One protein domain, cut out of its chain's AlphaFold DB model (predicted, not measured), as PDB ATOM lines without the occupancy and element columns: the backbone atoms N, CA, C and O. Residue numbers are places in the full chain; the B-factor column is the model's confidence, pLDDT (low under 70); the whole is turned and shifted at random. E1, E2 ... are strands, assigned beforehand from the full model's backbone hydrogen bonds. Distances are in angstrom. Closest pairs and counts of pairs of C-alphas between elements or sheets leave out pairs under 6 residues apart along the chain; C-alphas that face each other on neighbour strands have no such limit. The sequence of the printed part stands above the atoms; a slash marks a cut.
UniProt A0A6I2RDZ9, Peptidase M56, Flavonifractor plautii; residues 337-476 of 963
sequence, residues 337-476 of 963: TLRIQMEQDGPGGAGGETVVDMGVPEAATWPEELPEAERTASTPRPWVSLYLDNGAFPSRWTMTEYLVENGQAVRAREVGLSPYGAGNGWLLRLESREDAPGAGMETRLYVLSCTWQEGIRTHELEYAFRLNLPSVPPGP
ATOM      1  N   THR A 337     167.665 291.298 180.859       74.94
ATOM      2  CA  THR A 337     166.677 291.109 179.800       74.94
ATOM      3  C   THR A 337     165.317 290.806 180.423       74.94
ATOM      4  O   THR A 337     165.206 289.982 181.339       74.94
ATOM      5  N   LEU A 338     164.255 291.423 179.895       77.75
ATOM      6  CA  LEU A 338     162.889 291.058 180.265       77.75
ATOM      7  C   LEU A 338     162.436 289.842 179.458       77.75
ATOM      8  O   LEU A 338     162.323 289.902 178.235       77.75
ATOM      9  N   ARG A 339     162.110 288.761 180.168       77.50
ATOM     10  CA  ARG A 339     161.541 287.536 179.610       77.50
ATOM     11  C   ARG A 339     160.053 287.441 179.894       77.50
ATOM     12  O   ARG A 339     159.607 287.702 181.011       77.50
ATOM     13  N   ILE A 340     159.290 287.055 178.875       76.31
ATOM     14  CA  ILE A 340     157.825 286.968 178.920       76.31
ATOM     15  C   ILE A 340     157.399 285.536 178.618       76.31
ATOM     16  O   ILE A 340     157.872 284.950 177.649       76.31
ATOM     17  N   GLN A 341     156.481 285.001 179.418       76.50
ATOM     18  CA  GLN A 341     155.877 283.686 179.241       76.50
ATOM     19  C   GLN A 341     154.359 283.796 179.397       76.50
ATOM     20  O   GLN A 341     153.866 284.283 180.411       76.50
ATOM     21  N   MET A 342     153.605 283.332 178.404       74.31
ATOM     22  CA  MET A 342     152.140 283.315 178.457       74.31
ATOM     23  C   MET A 342     151.617 281.944 178.866       74.31
ATOM     24  O   MET A 342     152.143 280.918 178.437       74.31
ATOM     25  N   GLU A 343     150.545 281.925 179.649       67.88
ATOM     26  CA  GLU A 343     149.785 280.703 179.898       67.88
ATOM     27  C   GLU A 343     148.976 280.342 178.643       67.88
ATOM     28  O   GLU A 343     148.064 281.071 178.246       67.88
ATOM     29  N   GLN A 344     149.322 279.226 177.998       58.22
ATOM     30  CA  GLN A 344     148.471 278.599 176.989       58.22
ATOM     31  C   GLN A 344     147.694 277.452 177.640       58.22
ATOM     32  O   GLN A 344     148.278 276.443 178.035       58.22
ATOM     33  N   ASP A 345     146.371 277.594 177.729       45.00
ATOM     34  CA  ASP A 345     145.488 276.505 178.141       45.00
ATOM     35  C   ASP A 345     145.432 275.434 177.034       45.00
ATOM     36  O   ASP A 345     144.688 275.553 176.055       45.00
ATOM     37  N   GLY A 346     146.232 274.379 177.178       42.53
ATOM     38  CA  GLY A 346     146.168 273.165 176.366       42.53
ATOM     39  C   GLY A 346     146.200 271.913 177.254       42.53
ATOM     40  O   GLY A 346     146.896 271.901 178.274       42.53
ATOM     41  N   PRO A 347     145.461 270.837 176.921       29.33
ATOM     42  CA  PRO A 347     145.516 269.592 177.678       29.33
ATOM     43  C   PRO A 347     146.856 268.891 177.416       29.33
ATOM     44  O   PRO A 347     147.051 268.235 176.398       29.33
ATOM     45  N   GLY A 348     147.779 269.035 178.367       35.22
ATOM     46  CA  GLY A 348     149.130 268.484 178.308       35.22
ATOM     47  C   GLY A 348     150.147 269.611 178.250       35.22
ATOM     48  O   GLY A 348     150.354 270.188 177.193       35.22
ATOM     49  N   GLY A 349     150.763 269.914 179.398       30.72
ATOM     50  CA  GLY A 349     151.786 270.950 179.596       30.72
ATOM     51  C   GLY A 349     153.089 270.717 178.824       30.72
ATOM     52  O   GLY A 349     154.155 270.624 179.421       30.72
ATOM     53  N   ALA A 350     152.986 270.618 177.505       31.55
ATOM     54  CA  ALA A 350     154.055 270.694 176.526       31.55
ATOM     55  C   ALA A 350     153.779 271.883 175.585       31.55
ATOM     56  O   ALA A 350     153.899 271.774 174.371       31.55
ATOM     57  N   GLY A 351     153.357 273.021 176.146       35.34
ATOM     58  CA  GLY A 351     153.567 274.307 175.493       35.34
ATOM     59  C   GLY A 351     155.016 274.681 175.757       35.34
ATOM     60  O   GLY A 351     155.397 274.818 176.920       35.34
ATOM     61  N   GLY A 352     155.840 274.737 174.709       37.72
ATOM     62  CA  GLY A 352     157.225 275.181 174.829       37.72
ATOM     63  C   GLY A 352     157.294 276.508 175.582       37.72
ATOM     64  O   GLY A 352     156.393 277.338 175.479       37.72
ATOM     65  N   GLU A 353     158.345 276.689 176.377       37.47
ATOM     66  CA  GLU A 353     158.689 277.982 176.960       37.47
ATOM     67  C   GLU A 353     158.897 278.982 175.812       37.47
ATOM     68  O   GLU A 353     159.979 279.081 175.241       37.47
ATOM     69  N   THR A 354     157.849 279.704 175.415       46.50
ATOM     70  CA  THR A 354     157.976 280.755 174.405       46.50
ATOM     71  C   THR A 354     158.492 282.003 175.100       46.50
ATOM     72  O   THR A 354     157.733 282.906 175.440       46.50
ATOM     73  N   VAL A 355     159.792 282.013 175.379       45.66
ATOM     74  CA  VAL A 355     160.477 283.162 175.963       45.66
ATOM     75  C   VAL A 355     160.590 284.249 174.897       45.66
ATOM     76  O   VAL A 355     161.206 284.041 173.855       45.66
ATOM     77  N   VAL A 356     159.995 285.415 175.144       51.34
ATOM     78  CA  VAL A 356     160.334 286.634 174.394       51.34
ATOM     79  C   VAL A 356     161.468 287.327 175.126       51.34
ATOM     80  O   VAL A 356     161.278 287.724 176.272       51.34
ATOM     81  N   ASP A 357     162.624 287.418 174.477       51.16
ATOM     82  CA  ASP A 357     163.809 288.121 174.965       51.16
ATOM     83  C   ASP A 357     163.713 289.590 174.530       51.16
ATOM     84  O   ASP A 357     163.888 289.916 173.356       51.16
ATOM     85  N   MET A 358     163.328 290.472 175.455       58.00
ATOM     86  CA  MET A 358     163.401 291.914 175.228       58.00
ATOM     87  C   MET A 358     164.730 292.394 175.804       58.00
ATOM     88  O   MET A 358     164.839 292.618 177.016       58.00
ATOM     89  N   GLY A 359     165.734 292.485 174.928       51.56
ATOM     90  CA  GLY A 359     167.074 292.963 175.251       51.56
ATOM     91  C   GLY A 359     167.097 294.385 175.823       51.56
ATOM     92  O   GLY A 359     166.071 295.046 175.996       51.56
ATOM     93  N   VAL A 360     168.304 294.852 176.146       55.97
ATOM     94  CA  VAL A 360     168.558 296.140 176.811       55.97
ATOM     95  C   VAL A 360     167.796 297.289 176.132       55.97
ATOM     96  O   VAL A 360     167.905 297.441 174.915       55.97
ATOM     97  N   PRO A 361     167.085 298.155 176.880       56.19
ATOM     98  CA  PRO A 361     166.459 299.338 176.307       56.19
ATOM     99  C   PRO A 361     167.531 300.356 175.903       56.19
ATOM    100  O   PRO A 361     167.909 301.244 176.668       56.19
ATOM    101  N   GLU A 362     168.054 300.235 174.687       46.97
ATOM    102  CA  GLU A 362     168.867 301.284 174.085       46.97
ATOM    103  C   GLU A 362     167.972 302.493 173.794       46.97
ATOM    104  O   GLU A 362     167.255 302.531 172.805       46.97
ATOM    105  N   ALA A 363     167.997 303.489 174.685       49.06
ATOM    106  CA  ALA A 363     167.511 304.854 174.440       49.06
ATOM    107  C   ALA A 363     166.088 304.991 173.847       49.06
ATOM    108  O   ALA A 363     165.800 305.980 173.171       49.06
ATOM    109  N   ALA A 364     165.201 304.029 174.095       54.69
ATOM    110  CA  ALA A 364     163.889 304.005 173.472       54.69
ATOM    111  C   ALA A 364     162.970 305.108 174.024       54.69
ATOM    112  O   ALA A 364     162.823 305.281 175.234       54.69
ATOM    113  N   THR A 365     162.333 305.861 173.127       64.56
ATOM    114  CA  THR A 365     161.330 306.882 173.456       64.56
ATOM    115  C   THR A 365     159.937 306.260 173.426       64.56
ATOM    116  O   THR A 365     159.148 306.488 172.509       64.56
ATOM    117  N   TRP A 366     159.626 305.429 174.421       69.81
ATOM    118  CA  TRP A 366     158.276 304.895 174.582       69.81
ATOM    119  C   TRP A 366     157.325 306.000 175.076       69.81
ATOM    120  O   TRP A 366     157.720 306.847 175.880       69.81
ATOM    121  N   PRO A 367     156.059 306.029 174.629       69.50
ATOM    122  CA  PRO A 367     155.396 305.077 173.741       69.50
ATOM    123  C   PRO A 367     155.352 305.557 172.266       69.50
ATOM    124  O   PRO A 367     154.423 305.206 171.540       69.50
ATOM    125  N   GLU A 368     156.278 306.433 171.844       75.94
ATOM    126  CA  GLU A 368     156.274 307.050 170.503       75.94
ATOM    127  C   GLU A 368     156.737 306.082 169.407       75.94
ATOM    128  O   GLU A 368     156.185 306.094 168.306       75.94
ATOM    129  N   GLU A 369     157.705 305.222 169.719       75.12
ATOM    130  CA  GLU A 369     158.084 304.076 168.888       75.12
ATOM    131  C   GLU A 369     157.381 302.816 169.415       75.12
ATOM    132  O   GLU A 369     157.026 302.750 170.588       75.12
ATOM    133  N   LEU A 370     157.109 301.821 168.567       73.75
ATOM    134  CA  LEU A 370     156.538 300.531 168.984       73.75
ATOM    135  C   LEU A 370     157.615 299.444 168.849       73.75
ATOM    136  O   LEU A 370     158.317 299.443 167.840       73.75
ATOM    137  N   PRO A 371     157.760 298.522 169.819       71.62
ATOM    138  CA  PRO A 371     158.796 297.496 169.750       71.62
ATOM    139  C   PRO A 371     158.492 296.521 168.611       71.62
ATOM    140  O   PRO A 371     157.337 296.143 168.428       71.62
ATOM    141  N   GLU A 372     159.500 296.074 167.862       63.69
ATOM    142  CA  GLU A 372     159.297 295.150 166.732       63.69
ATOM    143  C   GLU A 372     158.686 293.813 167.174       63.69
ATOM    144  O   GLU A 372     157.823 293.273 166.487       63.69
ATOM    145  N   ALA A 373     159.027 293.338 168.374       58.94
ATOM    146  CA  ALA A 373     158.473 292.116 168.939       58.94
ATOM    147  C   ALA A 373     156.975 292.252 169.283       58.94
ATOM    148  O   ALA A 373     156.565 293.070 170.112       58.94
ATOM    149  N   GLU A 374     156.163 291.389 168.673       69.56
ATOM    150  CA  GLU A 374     154.716 291.293 168.855       69.56
ATOM    151  C   GLU A 374     154.316 289.836 169.085       69.56
ATOM    152  O   GLU A 374     154.842 288.923 168.444       69.56
ATOM    153  N   ARG A 375     153.397 289.592 170.024       74.06
ATOM    154  CA  ARG A 375     152.905 288.242 170.328       74.06
ATOM    155  C   ARG A 375     151.398 288.173 170.366       74.06
ATOM    156  O   ARG A 375     150.768 289.014 170.989       74.06
ATOM    157  N   THR A 376     150.843 287.114 169.797       74.81
ATOM    158  CA  THR A 376     149.408 286.845 169.832       74.81
ATOM    159  C   THR A 376     149.058 285.891 170.965       74.81
ATOM    160  O   THR A 376     149.621 284.806 171.089       74.81
ATOM    161  N   ALA A 377     148.115 286.298 171.803       77.06
ATOM    162  CA  ALA A 377     147.490 285.458 172.803       77.06
ATOM    163  C   ALA A 377     146.284 284.731 172.203       77.06
ATOM    164  O   ALA A 377     145.480 285.311 171.473       77.06
ATOM    165  N   SER A 378     146.124 283.462 172.566       73.19
ATOM    166  CA  SER A 378     145.016 282.626 172.099       73.19
ATOM    167  C   SER A 378     143.740 282.767 172.933       73.19
ATOM    168  O   SER A 378     142.666 282.346 172.504       73.19
ATOM    169  N   THR A 379     143.834 283.376 174.116       77.25
ATOM    170  CA  THR A 379     142.702 283.640 175.009       77.25
ATOM    171  C   THR A 379     142.566 285.146 175.262       77.25
ATOM    172  O   THR A 379     143.544 285.886 175.153       77.25
ATOM    173  N   PRO A 380     141.360 285.642 175.593       79.50
ATOM    174  CA  PRO A 380     141.130 287.068 175.833       79.50
ATOM    175  C   PRO A 380     141.699 287.587 177.164       79.50
ATOM    176  O   PRO A 380     141.823 288.796 177.352       79.50
ATOM    177  N   ARG A 381     141.968 286.695 178.127       83.00
ATOM    178  CA  ARG A 381     142.375 287.045 179.501       83.00
ATOM    179  C   ARG A 381     143.501 286.138 180.022       83.00
ATOM    180  O   ARG A 381     143.325 285.538 181.087       83.00
ATOM    181  N   PRO A 382     144.617 285.975 179.287       81.75
ATOM    182  CA  PRO A 382     145.684 285.079 179.698       81.75
ATOM    183  C   PRO A 382     146.416 285.638 180.919       81.75
ATOM    184  O   PRO A 382     146.429 286.850 181.183       81.75
ATOM    185  N   TRP A 383     147.076 284.741 181.640       82.50
ATOM    186  CA  TRP A 383     148.137 285.123 182.553       82.50
ATOM    187  C   TRP A 383     149.455 285.253 181.798       82.50
ATOM    188  O   TRP A 383     149.783 284.447 180.925       82.50
ATOM    189  N   VAL A 384     150.218 286.280 182.157       83.19
ATOM    190  CA  VAL A 384     151.539 286.557 181.602       83.19
ATOM    191  C   VAL A 384     152.534 286.607 182.751       83.19
ATOM    192  O   VAL A 384     152.439 287.454 183.639       83.19
ATOM    193  N   SER A 385     153.485 285.684 182.746       83.69
ATOM    194  CA  SER A 385     154.635 285.697 183.643       83.69
ATOM    195  C   SER A 385     155.751 286.525 183.012       83.69
ATOM    196  O   SER A 385     156.081 286.354 181.843       83.69
ATOM    197  N   LEU A 386     156.323 287.432 183.789       84.19
ATOM    198  CA  LEU A 386     157.419 288.317 183.416       84.19
ATOM    199  C   LEU A 386     158.587 288.021 184.352       84.19
ATOM    200  O   LEU A 386     158.368 287.927 185.555       84.19
ATOM    201  N   TYR A 387     159.818 287.895 183.876       81.81
ATOM    202  CA  TYR A 387     160.971 287.738 184.767       81.81
ATOM    203  C   TYR A 387     162.231 288.365 184.187       81.81
ATOM    204  O   TYR A 387     162.385 288.456 182.972       81.81
ATOM    205  N   LEU A 388     163.121 288.812 185.073       79.44
ATOM    206  CA  LEU A 388     164.448 289.286 184.693       79.44
ATOM    207  C   LEU A 388     165.425 288.113 184.787       79.44
ATOM    208  O   LEU A 388     165.524 287.452 185.826       79.44
ATOM    209  N   ASP A 389     166.122 287.841 183.692       71.75
ATOM    210  CA  ASP A 389     166.989 286.673 183.509       71.75
ATOM    211  C   ASP A 389     168.186 286.620 184.472       71.75
ATOM    212  O   ASP A 389     168.594 285.551 184.923       71.75
ATOM    213  N   ASN A 390     168.703 287.781 184.859       67.00
ATOM    214  CA  ASN A 390     169.870 287.906 185.721       67.00
ATOM    215  C   ASN A 390     169.549 287.843 187.230       67.00
ATOM    216  O   ASN A 390     170.450 287.946 188.066       67.00
ATOM    217  N   GLY A 391     168.270 287.690 187.595       62.78
ATOM    218  CA  GLY A 391     167.808 287.587 188.982       62.78
ATOM    219  C   GLY A 391     167.891 288.882 189.805       62.78
ATOM    220  O   GLY A 391     167.588 288.854 191.001       62.78
ATOM    221  N   ALA A 392     168.272 290.016 189.208       68.62
ATOM    222  CA  ALA A 392     168.359 291.310 189.881       68.62
ATOM    223  C   ALA A 392     166.975 291.973 189.991       68.62
ATOM    224  O   ALA A 392     166.590 292.813 189.180       68.62
ATOM    225  N   PHE A 393     166.218 291.622 191.028       75.06
ATOM    226  CA  PHE A 393     164.866 292.150 191.223       75.06
ATOM    227  C   PHE A 393     164.863 293.629 191.663       75.06
ATOM    228  O   PHE A 393     165.611 293.993 192.579       75.06
ATOM    229  N   PRO A 394     164.043 294.501 191.048       77.12
ATOM    230  CA  PRO A 394     164.037 295.929 191.352       77.12
ATOM    231  C   PRO A 394     163.376 296.245 192.696       77.12
ATOM    232  O   PRO A 394     162.572 295.486 193.238       77.12
ATOM    233  N   SER A 395     163.703 297.419 193.238       77.06
ATOM    234  CA  SER A 395     163.161 297.910 194.511       77.06
ATOM    235  C   SER A 395     161.744 298.469 194.371       77.06
ATOM    236  O   SER A 395     160.961 298.402 195.319       77.06
ATOM    237  N   ARG A 396     161.422 299.053 193.211       81.44
ATOM    238  CA  ARG A 396     160.092 299.546 192.827       81.44
ATOM    239  C   ARG A 396     159.858 299.265 191.346       81.44
ATOM    240  O   ARG A 396     160.817 299.188 190.582       81.44
ATOM    241  N   TRP A 397     158.599 299.129 190.955       87.25
ATOM    242  CA  TRP A 397     158.212 298.931 189.563       87.25
ATOM    243  C   TRP A 397     156.844 299.549 189.290       87.25
ATOM    244  O   TRP A 397     156.002 299.621 190.189       87.25
ATOM    245  N   THR A 398     156.618 299.953 188.046       88.06
ATOM    246  CA  THR A 398     155.313 300.371 187.525       88.06
ATOM    247  C   THR A 398     155.105 299.750 186.148       88.06
ATOM    248  O   THR A 398     156.049 299.600 185.377       88.06
ATOM    249  N   MET A 399     153.870 299.354 185.842       90.06
ATOM    250  CA  MET A 399     153.508 298.814 184.532       90.06
ATOM    251  C   MET A 399     152.379 299.646 183.941       90.06
ATOM    252  O   MET A 399     151.314 299.785 184.547       90.06
ATOM    253  N   THR A 400     152.606 300.170 182.742       89.56
ATOM    254  CA  THR A 400     151.631 300.973 182.005       89.56
ATOM    255  C   THR A 400     151.204 300.237 180.745       89.56
ATOM    256  O   THR A 400     152.031 299.832 179.937       89.56
ATOM    257  N   GLU A 401     149.899 300.076 180.572       91.44
ATOM    258  CA  GLU A 401     149.271 299.495 179.391       91.44
ATOM    259  C   GLU A 401     148.707 300.605 178.487       91.44
ATOM    260  O   GLU A 401     147.990 301.500 178.948       91.44
ATOM    261  N   TYR A 402     148.955 300.508 177.182       89.75
ATOM    262  CA  TYR A 402     148.402 301.363 176.133       89.75
ATOM    263  C   TYR A 402     147.627 300.518 175.118       89.75
ATOM    264  O   TYR A 402     148.022 299.397 174.801       89.75
ATOM    265  N   LEU A 403     146.553 301.076 174.562       89.06
ATOM    266  CA  LEU A 403     145.878 300.514 173.392       89.06
ATOM    267  C   LEU A 403     146.592 301.013 172.130       89.06
ATOM    268  O   LEU A 403     146.924 302.193 172.059       89.06
ATOM    269  N   VAL A 404     146.833 300.162 171.136       87.31
ATOM    270  CA  VAL A 404     147.460 300.585 169.874       87.31
ATOM    271  C   VAL A 404     146.379 300.781 168.811       87.31
ATOM    272  O   VAL A 404     145.738 299.828 168.376       87.31
ATOM    273  N   GLU A 405     146.183 302.024 168.371       84.50
ATOM    274  CA  GLU A 405     145.249 302.388 167.299       84.50
ATOM    275  C   GLU A 405     146.033 303.044 166.151       84.50
ATOM    276  O   GLU A 405     146.776 303.999 166.364       84.50
ATOM    277  N   ASN A 406     145.878 302.546 164.916       81.69
ATOM    278  CA  ASN A 406     146.583 303.051 163.723       81.69
ATOM    279  C   ASN A 406     148.118 303.143 163.885       81.69
ATOM    280  O   ASN A 406     148.740 304.092 163.408       81.69
ATOM    281  N   GLY A 407     148.722 302.175 164.582       79.94
ATOM    282  CA  GLY A 407     150.166 302.149 164.835       79.94
ATOM    283  C   GLY A 407     150.647 303.155 165.885       79.94
ATOM    284  O   GLY A 407     151.847 303.382 165.986       79.94
ATOM    285  N   GLN A 408     149.743 303.763 166.662       83.12
ATOM    286  CA  GLN A 408     150.089 304.682 167.745       83.12
ATOM    287  C   GLN A 408     149.536 304.195 169.084       83.12
ATOM    288  O   GLN A 408     148.380 303.779 169.178       83.12
ATOM    289  N   ALA A 409     150.351 304.285 170.134       85.06
ATOM    290  CA  ALA A 409     149.937 303.989 171.497       85.06
ATOM    291  C   ALA A 409     149.058 305.118 172.060       85.06
ATOM    292  O   ALA A 409     149.456 306.281 172.141       85.06
ATOM    293  N   VAL A 410     147.845 304.770 172.477       85.31
ATOM    294  CA  VAL A 410     146.824 305.689 172.979       85.31
ATOM    295  C   VAL A 410     146.207 305.162 174.280       85.31
ATOM    296  O   VAL A 410     146.299 303.981 174.605       85.31
ATOM    297  N   ARG A 411     145.552 306.055 175.038       83.94
ATOM    298  CA  ARG A 411     144.734 305.723 176.227       83.94
ATOM    299  C   ARG A 411     145.492 304.897 177.288       83.94
ATOM    300  O   ARG A 411     145.146 303.754 177.570       83.94
ATOM    301  N   ALA A 412     146.526 305.486 177.887       88.62
ATOM    302  CA  ALA A 412     147.340 304.839 178.919       88.62
ATOM    303  C   ALA A 412     146.546 304.506 180.199       88.62
ATOM    304  O   ALA A 412     145.733 305.315 180.656       88.62
ATOM    305  N   ARG A 413     146.833 303.352 180.808       88.19
ATOM    306  CA  ARG A 413     146.327 302.932 182.125       88.19
ATOM    307  C   ARG A 413     147.412 302.164 182.881       88.19
ATOM    308  O   ARG A 413     148.088 301.322 182.305       88.19
ATOM    309  N   GLU A 414     147.533 302.406 184.181       87.19
ATOM    310  CA  GLU A 414     148.403 301.605 185.050       87.19
ATOM    311  C   GLU A 414     147.753 300.247 185.369       87.19
ATOM    312  O   GLU A 414     146.554 300.168 185.668       87.19
ATOM    313  N   VAL A 415     148.540 299.173 185.295       86.19
ATOM    314  CA  VAL A 415     148.095 297.803 185.577       86.19
ATOM    315  C   VAL A 415     148.932 297.181 186.692       86.19
ATOM    316  O   VAL A 415     150.137 297.394 186.798       86.19
ATOM    317  N   GLY A 416     148.270 296.419 187.561       81.94
ATOM    318  CA  GLY A 416     148.918 295.799 188.712       81.94
ATOM    319  C   GLY A 416     149.774 294.598 188.317       81.94
ATOM    320  O   GLY A 416     149.328 293.728 187.570       81.94
ATOM    321  N   LEU A 417     150.976 294.518 188.887       85.12
ATOM    322  CA  LEU A 417     151.850 293.350 188.813       85.12
ATOM    323  C   LEU A 417     151.926 292.663 190.175       85.12
ATOM    324  O   LEU A 417     152.199 293.309 191.188       85.12
ATOM    325  N   SER A 418     151.730 291.347 190.193       79.62
ATOM    326  CA  SER A 418     151.908 290.535 191.399       79.62
ATOM    327  C   SER A 418     153.291 289.883 191.385       79.62
ATOM    328  O   SER A 418     153.597 289.208 190.411       79.62
ATOM    329  N   PRO A 419     154.140 290.029 192.416       77.44
ATOM    330  CA  PRO A 419     155.416 289.313 192.475       77.44
ATOM    331  C   PRO A 419     155.209 287.796 192.396       77.44
ATOM    332  O   PRO A 419     154.310 287.253 193.042       77.44
ATOM    333  N   TYR A 420     156.045 287.113 191.618       65.81
ATOM    334  CA  TYR A 420     155.946 285.685 191.326       65.81
ATOM    335  C   TYR A 420     157.334 285.020 191.332       65.81
ATOM    336  O   TYR A 420     158.353 285.663 191.078       65.81
ATOM    337  N   GLY A 421     157.388 283.723 191.653       56.78
ATOM    338  CA  GLY A 421     158.647 282.977 191.776       56.78
ATOM    339  C   GLY A 421     159.468 283.351 193.019       56.78
ATOM    340  O   GLY A 421     158.993 284.053 193.911       56.78
ATOM    341  N   ALA A 422     160.713 282.873 193.109       53.75
ATOM    342  CA  ALA A 422     161.628 283.113 194.235       53.75
ATOM    343  C   ALA A 422     162.185 284.558 194.280       53.75
ATOM    344  O   ALA A 422     163.341 284.770 194.640       53.75
ATOM    345  N   GLY A 423     161.358 285.547 193.921       59.00
ATOM    346  CA  GLY A 423     161.705 286.964 193.898       59.00
ATOM    347  C   GLY A 423     162.422 287.416 192.631       59.00
ATOM    348  O   GLY A 423     163.230 288.324 192.730       59.00
ATOM    349  N   ASN A 424     162.175 286.791 191.475       68.69
ATOM    350  CA  ASN A 424     162.782 287.169 190.190       68.69
ATOM    351  C   ASN A 424     161.766 287.452 189.065       68.69
ATOM    352  O   ASN A 424     162.182 287.687 187.933       68.69
ATOM    353  N   GLY A 425     160.459 287.467 189.352       81.44
ATOM    354  CA  GLY A 425     159.441 287.738 188.340       81.44
ATOM    355  C   GLY A 425     158.152 288.376 188.853       81.44
ATOM    356  O   GLY A 425     157.935 288.556 190.053       81.44
ATOM    357  N   TRP A 426     157.287 288.714 187.905       86.75
ATOM    358  CA  TRP A 426     155.945 289.239 188.080       86.75
ATOM    359  C   TRP A 426     154.939 288.371 187.339       86.75
ATOM    360  O   TRP A 426     155.243 287.741 186.334       86.75
ATOM    361  N   LEU A 427     153.709 288.396 187.818       85.31
ATOM    362  CA  LEU A 427     152.550 287.825 187.173       85.31
ATOM    363  C   LEU A 427     151.586 288.969 186.847       85.31
ATOM    364  O   LEU A 427     151.177 289.732 187.730       85.31
ATOM    365  N   LEU A 428     151.252 289.081 185.569       86.19
ATOM    366  CA  LEU A 428     150.329 290.046 184.996       86.19
ATOM    367  C   LEU A 428     149.070 289.302 184.549       86.19
ATOM    368  O   LEU A 428     149.146 288.360 183.760       86.19
ATOM    369  N   ARG A 429     147.904 289.730 185.035       85.31
ATOM    370  CA  ARG A 429     146.620 289.261 184.510       85.31
ATOM    371  C   ARG A 429     146.096 290.255 183.494       85.31
ATOM    372  O   ARG A 429     145.885 291.416 183.839       85.31
ATOM    373  N   LEU A 430     145.848 289.794 182.276       85.50
ATOM    374  CA  LEU A 430     145.247 290.637 181.253       85.50
ATOM    375  C   LEU A 430     143.733 290.701 181.457       85.50
ATOM    376  O   LEU A 430     143.036 289.686 181.437       85.50
ATOM    377  N   GLU A 431     143.225 291.910 181.679       83.56
ATOM    378  CA  GLU A 431     141.795 292.177 181.815       83.56
ATOM    379  C   GLU A 431     141.221 292.784 180.535       83.56
ATOM    380  O   GLU A 431     141.916 293.427 179.746       83.56
ATOM    381  N   SER A 432     139.918 292.609 180.335       83.00
ATOM    382  CA  SER A 432     139.180 293.316 179.290       83.00
ATOM    383  C   SER A 432     139.186 294.816 179.567       83.00
ATOM    384  O   SER A 432     138.947 295.251 180.695       83.00
ATOM    385  N   ARG A 433     139.433 295.612 178.530       83.00
ATOM    386  CA  ARG A 433     139.380 297.069 178.622       83.00
ATOM    387  C   ARG A 433     137.966 297.577 178.347       83.00
ATOM    388  O   ARG A 433     137.270 297.043 177.490       83.00
ATOM    389  N   GLU A 434     137.538 298.622 179.055       79.62
ATOM    390  CA  GLU A 434     136.234 299.258 178.801       79.62
ATOM    391  C   GLU A 434     136.189 299.983 177.450       79.62
ATOM    392  O   GLU A 434     135.125 300.123 176.853       79.62
ATOM    393  N   ASP A 435     137.348 300.429 176.967       80.56
ATOM    394  CA  ASP A 435     137.550 301.137 175.704       80.56
ATOM    395  C   ASP A 435     138.036 300.221 174.564       80.56
ATOM    396  O   ASP A 435     138.476 300.721 173.528       80.56
ATOM    397  N   ALA A 436     137.962 298.899 174.757       76.00
ATOM    398  CA  ALA A 436     138.269 297.899 173.739       76.00
ATOM    399  C   ALA A 436     137.246 297.926 172.581       76.00
ATOM    400  O   ALA A 436     136.057 298.153 172.823       76.00
ATOM    401  N   PRO A 437     137.660 297.617 171.336       73.75
ATOM    402  CA  PRO A 437     136.755 297.487 170.189       73.75
ATOM    403  C   PRO A 437     135.611 296.482 170.394       73.75
ATOM    404  O   PRO A 437     134.554 296.622 169.783       73.75
ATOM    405  N   GLY A 438     135.820 295.456 171.230       74.38
ATOM    406  CA  GLY A 438     134.835 294.419 171.558       74.38
ATOM    407  C   GLY A 438     134.657 293.343 170.478       74.38
ATOM    408  O   GLY A 438     133.958 292.359 170.713       74.38
ATOM    409  N   ALA A 439     135.306 293.499 169.322       75.06
ATOM    410  CA  ALA A 439     135.288 292.572 168.194       75.06
ATOM    411  C   ALA A 439     136.686 292.456 167.564       75.06
ATOM    412  O   ALA A 439     137.507 293.366 167.687       75.06
ATOM    413  N   GLY A 440     136.959 291.338 166.886       83.38
ATOM    414  CA  GLY A 440     138.253 291.081 166.246       83.38
ATOM    415  C   GLY A 440     139.423 290.927 167.228       83.38
ATOM    416  O   GLY A 440     139.233 290.526 168.385       83.38
ATOM    417  N   MET A 441     140.624 291.216 166.727       85.56
ATOM    418  CA  MET A 441     141.872 291.279 167.491       85.56
ATOM    419  C   MET A 441     142.172 292.729 167.885       85.56
ATOM    420  O   MET A 441     141.882 293.653 167.125       85.56
ATOM    421  N   GLU A 442     142.769 292.927 169.054       88.81
ATOM    422  CA  GLU A 442     143.280 294.216 169.518       88.81
ATOM    423  C   GLU A 442     144.754 294.109 169.904       88.81
ATOM    424  O   GLU A 442     145.181 293.104 170.469       88.81
ATOM    425  N   THR A 443     145.514 295.167 169.638       89.12
ATOM    426  CA  THR A 443     146.934 295.256 169.984       89.12
ATOM    427  C   THR A 443     147.111 296.163 171.197       89.12
ATOM    428  O   THR A 443     146.574 297.273 171.251       89.12
ATOM    429  N   ARG A 444     147.890 295.709 172.177       89.50
ATOM    430  CA  ARG A 444     148.224 296.445 173.399       89.50
ATOM    431  C   ARG A 444     149.736 296.545 173.568       89.50
ATOM    432  O   ARG A 444     150.453 295.586 173.295       89.50
ATOM    433  N   LEU A 445     150.208 297.694 174.037       88.94
ATOM    434  CA  LEU A 445     151.604 297.937 174.405       88.94
ATOM    435  C   LEU A 445     151.714 297.965 175.930       88.94
ATOM    436  O   LEU A 445     150.967 298.687 176.586       88.94
ATOM    437  N   TYR A 446     152.668 297.226 176.481       88.12
ATOM    438  CA  TYR A 446     152.996 297.236 177.905       88.12
ATOM    439  C   TYR A 446     154.369 297.861 178.096       88.12
ATOM    440  O   TYR A 446     155.296 297.475 177.393       88.12
ATOM    441  N   VAL A 447     154.492 298.801 179.035       88.12
ATOM    442  CA  VAL A 447     155.749 299.459 179.414       88.12
ATOM    443  C   VAL A 447     155.990 299.251 180.909       88.12
ATOM    444  O   VAL A 447     155.231 299.749 181.743       88.12
ATOM    445  N   LEU A 448     157.040 298.505 181.241       87.50
ATOM    446  CA  LEU A 448     157.506 298.207 182.590       87.50
ATOM    447  C   LEU A 448     158.664 299.141 182.953       87.50
ATOM    448  O   LEU A 448     159.764 298.956 182.439       87.50
ATOM    449  N   SER A 449     158.455 300.078 183.877       86.50
ATOM    450  CA  SER A 449     159.554 300.824 184.502       86.50
ATOM    451  C   SER A 449     160.007 300.103 185.769       86.50
ATOM    452  O   SER A 449     159.206 299.786 186.653       86.50
ATOM    453  N   CYS A 450     161.301 299.813 185.849       84.19
ATOM    454  CA  CYS A 450     161.955 299.157 186.970       84.19
ATOM    455  C   CYS A 450     162.946 300.118 187.617       84.19
ATOM    456  O   CYS A 450     163.829 300.668 186.962       84.19
ATOM    457  N   THR A 451     162.825 300.296 188.930       80.00
ATOM    458  CA  THR A 451     163.675 301.193 189.708       80.00
ATOM    459  C   THR A 451     164.471 300.413 190.753       80.00
ATOM    460  O   THR A 451     163.904 299.842 191.690       80.00
ATOM    461  N   TRP A 452     165.799 300.453 190.660       78.19
ATOM    462  CA  TRP A 452     166.713 299.932 191.678       78.19
ATOM    463  C   TRP A 452     167.164 301.075 192.584       78.19
ATOM    464  O   TRP A 452     167.756 302.057 192.125       78.19
ATOM    465  N   GLN A 453     166.864 300.959 193.877       64.62
ATOM    466  CA  GLN A 453     167.223 301.951 194.886       64.62
ATOM    467  C   GLN A 453     168.235 301.374 195.873       64.62
ATOM    468  O   GLN A 453     168.001 300.345 196.502       64.62
ATOM    469  N   GLU A 454     169.347 302.086 196.051       55.31
ATOM    470  CA  GLU A 454     170.319 301.821 197.110       55.31
ATOM    471  C   GLU A 454     170.630 303.146 197.838       55.31
ATOM    472  O   GLU A 454     171.528 303.916 197.470       55.31
ATOM    473  N   GLY A 455     169.831 303.456 198.864       56.31
ATOM    474  CA  GLY A 455     169.965 304.652 199.684       56.31
ATOM    475  C   GLY A 455     169.378 305.873 198.982       56.31
ATOM    476  O   GLY A 455     168.170 305.977 198.826       56.31
ATOM    477  N   ILE A 456     170.233 306.822 198.585       45.62
ATOM    478  CA  ILE A 456     169.833 308.040 197.846       45.62
ATOM    479  C   ILE A 456     170.064 307.872 196.329       45.62
ATOM    480  O   ILE A 456     169.841 308.794 195.546       45.62
ATOM    481  N   ARG A 457     170.592 306.718 195.905       52.72
ATOM    482  CA  ARG A 457     170.901 306.423 194.504       52.72
ATOM    483  C   ARG A 457     169.751 305.634 193.896       52.72
ATOM    484  O   ARG A 457     169.325 304.637 194.472       52.72
ATOM    485  N   THR A 458     169.312 306.083 192.729       63.88
ATOM    486  CA  THR A 458     168.206 305.505 191.969       63.88
ATOM    487  C   THR A 458     168.693 305.243 190.551       63.88
ATOM    488  O   THR A 458     169.265 306.144 189.934       63.88
ATOM    489  N   HIS A 459     168.487 304.029 190.053       69.94
ATOM    490  CA  HIS A 459     168.671 303.671 188.649       69.94
ATOM    491  C   HIS A 459     167.338 303.169 188.098       69.94
ATOM    492  O   HIS A 459     166.651 302.413 188.784       69.94
ATOM    493  N   GLU A 460     166.967 303.615 186.903       74.75
ATOM    494  CA  GLU A 460     165.680 303.319 186.277       74.75
ATOM    495  C   GLU A 460     165.918 302.753 184.875       74.75
ATOM    496  O   GLU A 460     166.720 303.310 184.124       74.75
ATOM    497  N   LEU A 461     165.255 301.638 184.559       78.81
ATOM    498  CA  LEU A 461     165.236 301.015 183.234       78.81
ATOM    499  C   LEU A 461     163.787 300.770 182.826       78.81
ATOM    500  O   LEU A 461     162.977 300.358 183.657       78.81
ATOM    501  N   GLU A 462     163.486 300.983 181.551       82.88
ATOM    502  CA  GLU A 462     162.160 300.746 180.982       82.88
ATOM    503  C   GLU A 462     162.201 299.604 179.973       82.88
ATOM    504  O   GLU A 462     163.060 299.576 179.103       82.88
ATOM    505  N   TYR A 463     161.241 298.692 180.043       82.88
ATOM    506  CA  TYR A 463     161.070 297.593 179.097       82.88
ATOM    507  C   TYR A 463     159.702 297.713 178.441       82.88
ATOM    508  O   TYR A 463     158.739 298.050 179.126       82.88
ATOM    509  N   ALA A 464     159.576 297.409 177.150       83.56
ATOM    510  CA  ALA A 464     158.291 297.475 176.458       83.56
ATOM    511  C   ALA A 464     158.031 296.237 175.596       83.56
ATOM    512  O   ALA A 464     158.974 295.671 175.062       83.56
ATOM    513  N   PHE A 465     156.771 295.818 175.438       83.25
ATOM    514  CA  PHE A 465     156.383 294.707 174.555       83.25
ATOM    515  C   PHE A 465     154.949 294.848 174.021       83.25
ATOM    516  O   PHE A 465     154.097 295.456 174.677       83.25
ATOM    517  N   ARG A 466     154.666 294.270 172.841       85.56
ATOM    518  CA  ARG A 466     153.327 294.270 172.218       85.56
ATOM    519  C   ARG A 466     152.628 292.921 172.325       85.56
ATOM    520  O   ARG A 466     153.204 291.893 171.965       85.56
ATOM    521  N   LEU A 467     151.364 292.943 172.746       86.69
ATOM    522  CA  LEU A 467     150.481 291.778 172.746       86.69
ATOM    523  C   LEU A 467     149.242 292.005 171.874       86.69
ATOM    524  O   LEU A 467     148.540 292.998 172.042       86.69
ATOM    525  N   ASN A 468     148.940 291.038 171.014       85.94
ATOM    526  CA  ASN A 468     147.694 290.900 170.276       85.94
ATOM    527  C   ASN A 468     146.755 289.963 171.018       85.94
ATOM    528  O   ASN A 468     147.114 288.834 171.333       85.94
ATOM    529  N   LEU A 469     145.544 290.424 171.300       87.50
ATOM    530  CA  LEU A 469     144.564 289.713 172.114       87.50
ATOM    531  C   LEU A 469     143.211 289.681 171.395       87.50
ATOM    532  O   LEU A 469     142.857 290.638 170.705       87.50
ATOM    533  N   PRO A 470     142.400 288.633 171.589       87.69
ATOM    534  CA  PRO A 470     141.001 288.648 171.185       87.69
ATOM    535  C   PRO A 470     140.235 289.717 171.979       87.69
ATOM    536  O   PRO A 470     140.109 289.624 173.201       87.69
ATOM    537  N   SER A 471     139.703 290.731 171.293       87.12
ATOM    538  CA  SER A 471     139.040 291.867 171.943       87.12
ATOM    539  C   SER A 471     137.683 291.469 172.531       87.12
ATOM    540  O   SER A 471     136.786 291.042 171.811       87.12
ATOM    541  N   VAL A 472     137.479 291.619 173.834       85.88
ATOM    542  CA  VAL A 472     136.216 291.248 174.497       85.88
ATOM    543  C   VAL A 472     135.703 292.382 175.381       85.88
ATOM    544  O   VAL A 472     136.513 293.076 176.003       85.88
ATOM    545  N   PRO A 473     134.374 292.559 175.493       80.69
ATOM    546  CA  PRO A 473     133.808 293.564 176.378       80.69
ATOM    547  C   PRO A 473     134.136 293.277 177.858       80.69
ATOM    548  O   PRO A 473     134.381 292.126 178.244       80.69
ATOM    549  N   PRO A 474     134.145 294.314 178.716       80.25
ATOM    550  CA  PRO A 474     134.308 294.143 180.156       80.25
ATOM    551  C   PRO A 474     133.121 293.378 180.766       80.25
ATOM    552  O   PRO A 474     131.977 293.540 180.344       80.25
ATOM    553  N   GLY A 475     133.390 292.576 181.801       79.00
ATOM    554  CA  GLY A 475     132.375 291.777 182.504       79.00
ATOM    555  C   GLY A 475     132.479 290.267 182.245       79.00
ATOM    556  O   GLY A 475     133.500 289.803 181.740       79.00
ATOM    557  N   PRO A 476     131.483 289.462 182.642       80.31
ATOM    558  CA  PRO A 476     131.505 288.026 182.382       80.31
ATOM    559  C   PRO A 476     131.451 287.749 180.878       80.31
ATOM    560  O   PRO A 476     130.754 288.449 180.142       80.31
TER     561      PRO A 476
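What this domain is: This is residues 337 to 476 of the 963 residues of the protein "Peptidase M56" of Flavonifractor plautii (UniProt A0A6I2RDZ9). What does the model look like? Two sheets of five strands each lie partly face to face; the twisted one is built on the long hairpin of E9 and E10, which runs on past the smaller sheet at the tip near residue 456. What are its make-up and size? The printed part has 140 residues with no named helix and ten named strands, E1 to E10 in order along the chain, and its class is all strand. One sheet has the order E2, E1, E4, E8, E7 and is antiparallel; the other has the order E3, E10, E9, E5, E6 and is mixed. The whole is compact, with a radius of gyration of the C-alphas of 15.3 A and spans of 48 by 38 by 27 A.

Where its parts are: Where do the first strands lie? E1 is residues 338 to 342, beginning at C-alpha 338 at (162.889, 291.058, 180.265), E2 is residues 356 to 358, and E3 is residues 374 to 376. E4, residues 383 to 388, is 17.0 A long. What follows? E5 is residues 396 to 405, 29.7 A long, E6 residues 408 to 414, 17.7 A long, E7 residues 418 to 420 and E8 residues 425 to 429. Which strands are longest? E9, residues 441 to 454, is 42.4 A long, and E10, residues 457 to 470, is 41.9 A long, ending at C-alpha 470 at (141.001, 288.648, 171.185).

How they stand to each other: How is the antiparallel sheet joined? In the hairpin of E1 and E2, N 358 and O 338 are 3.0 A apart; between E1 and E4, N 339 and O 387 are 2.8 A apart. Between E4 and E8, N 426 and O 386 are 2.7 A apart, and in the hairpin of E7 and E8, N 427 and O 418 are 2.7 A apart. How is the mixed sheet joined? In the hairpin of E9 and E10, N 448 and O 463 are 2.8 A apart; E3 is parallel to E10, with N 468 and O 375 2.7 A apart. E9 and E5 are antiparallel, with N 400 and O 447 2.8 A apart, and in the hairpin of E5 and E6, N 410 and O 403 are 2.8 A apart. Where do the sheets come near? The closest C-alphas of E1 and E10 are those of Leu 338 and Tyr 463, 6.9 A apart, while E4 and E9 are apart.

The domain as a whole: How far does it reach? The two C-alphas farthest apart are those of Pro 347 and Ile 456, 49.8 A. Are there cuts or long links? The printed part has no cut; the links E1 to E2, E2 to E3 and E8 to E9 are long. Where is confidence low? The mean pLDDT of the printed part is 73.6, and 43 residues are under 70, among them residues 343 to 367.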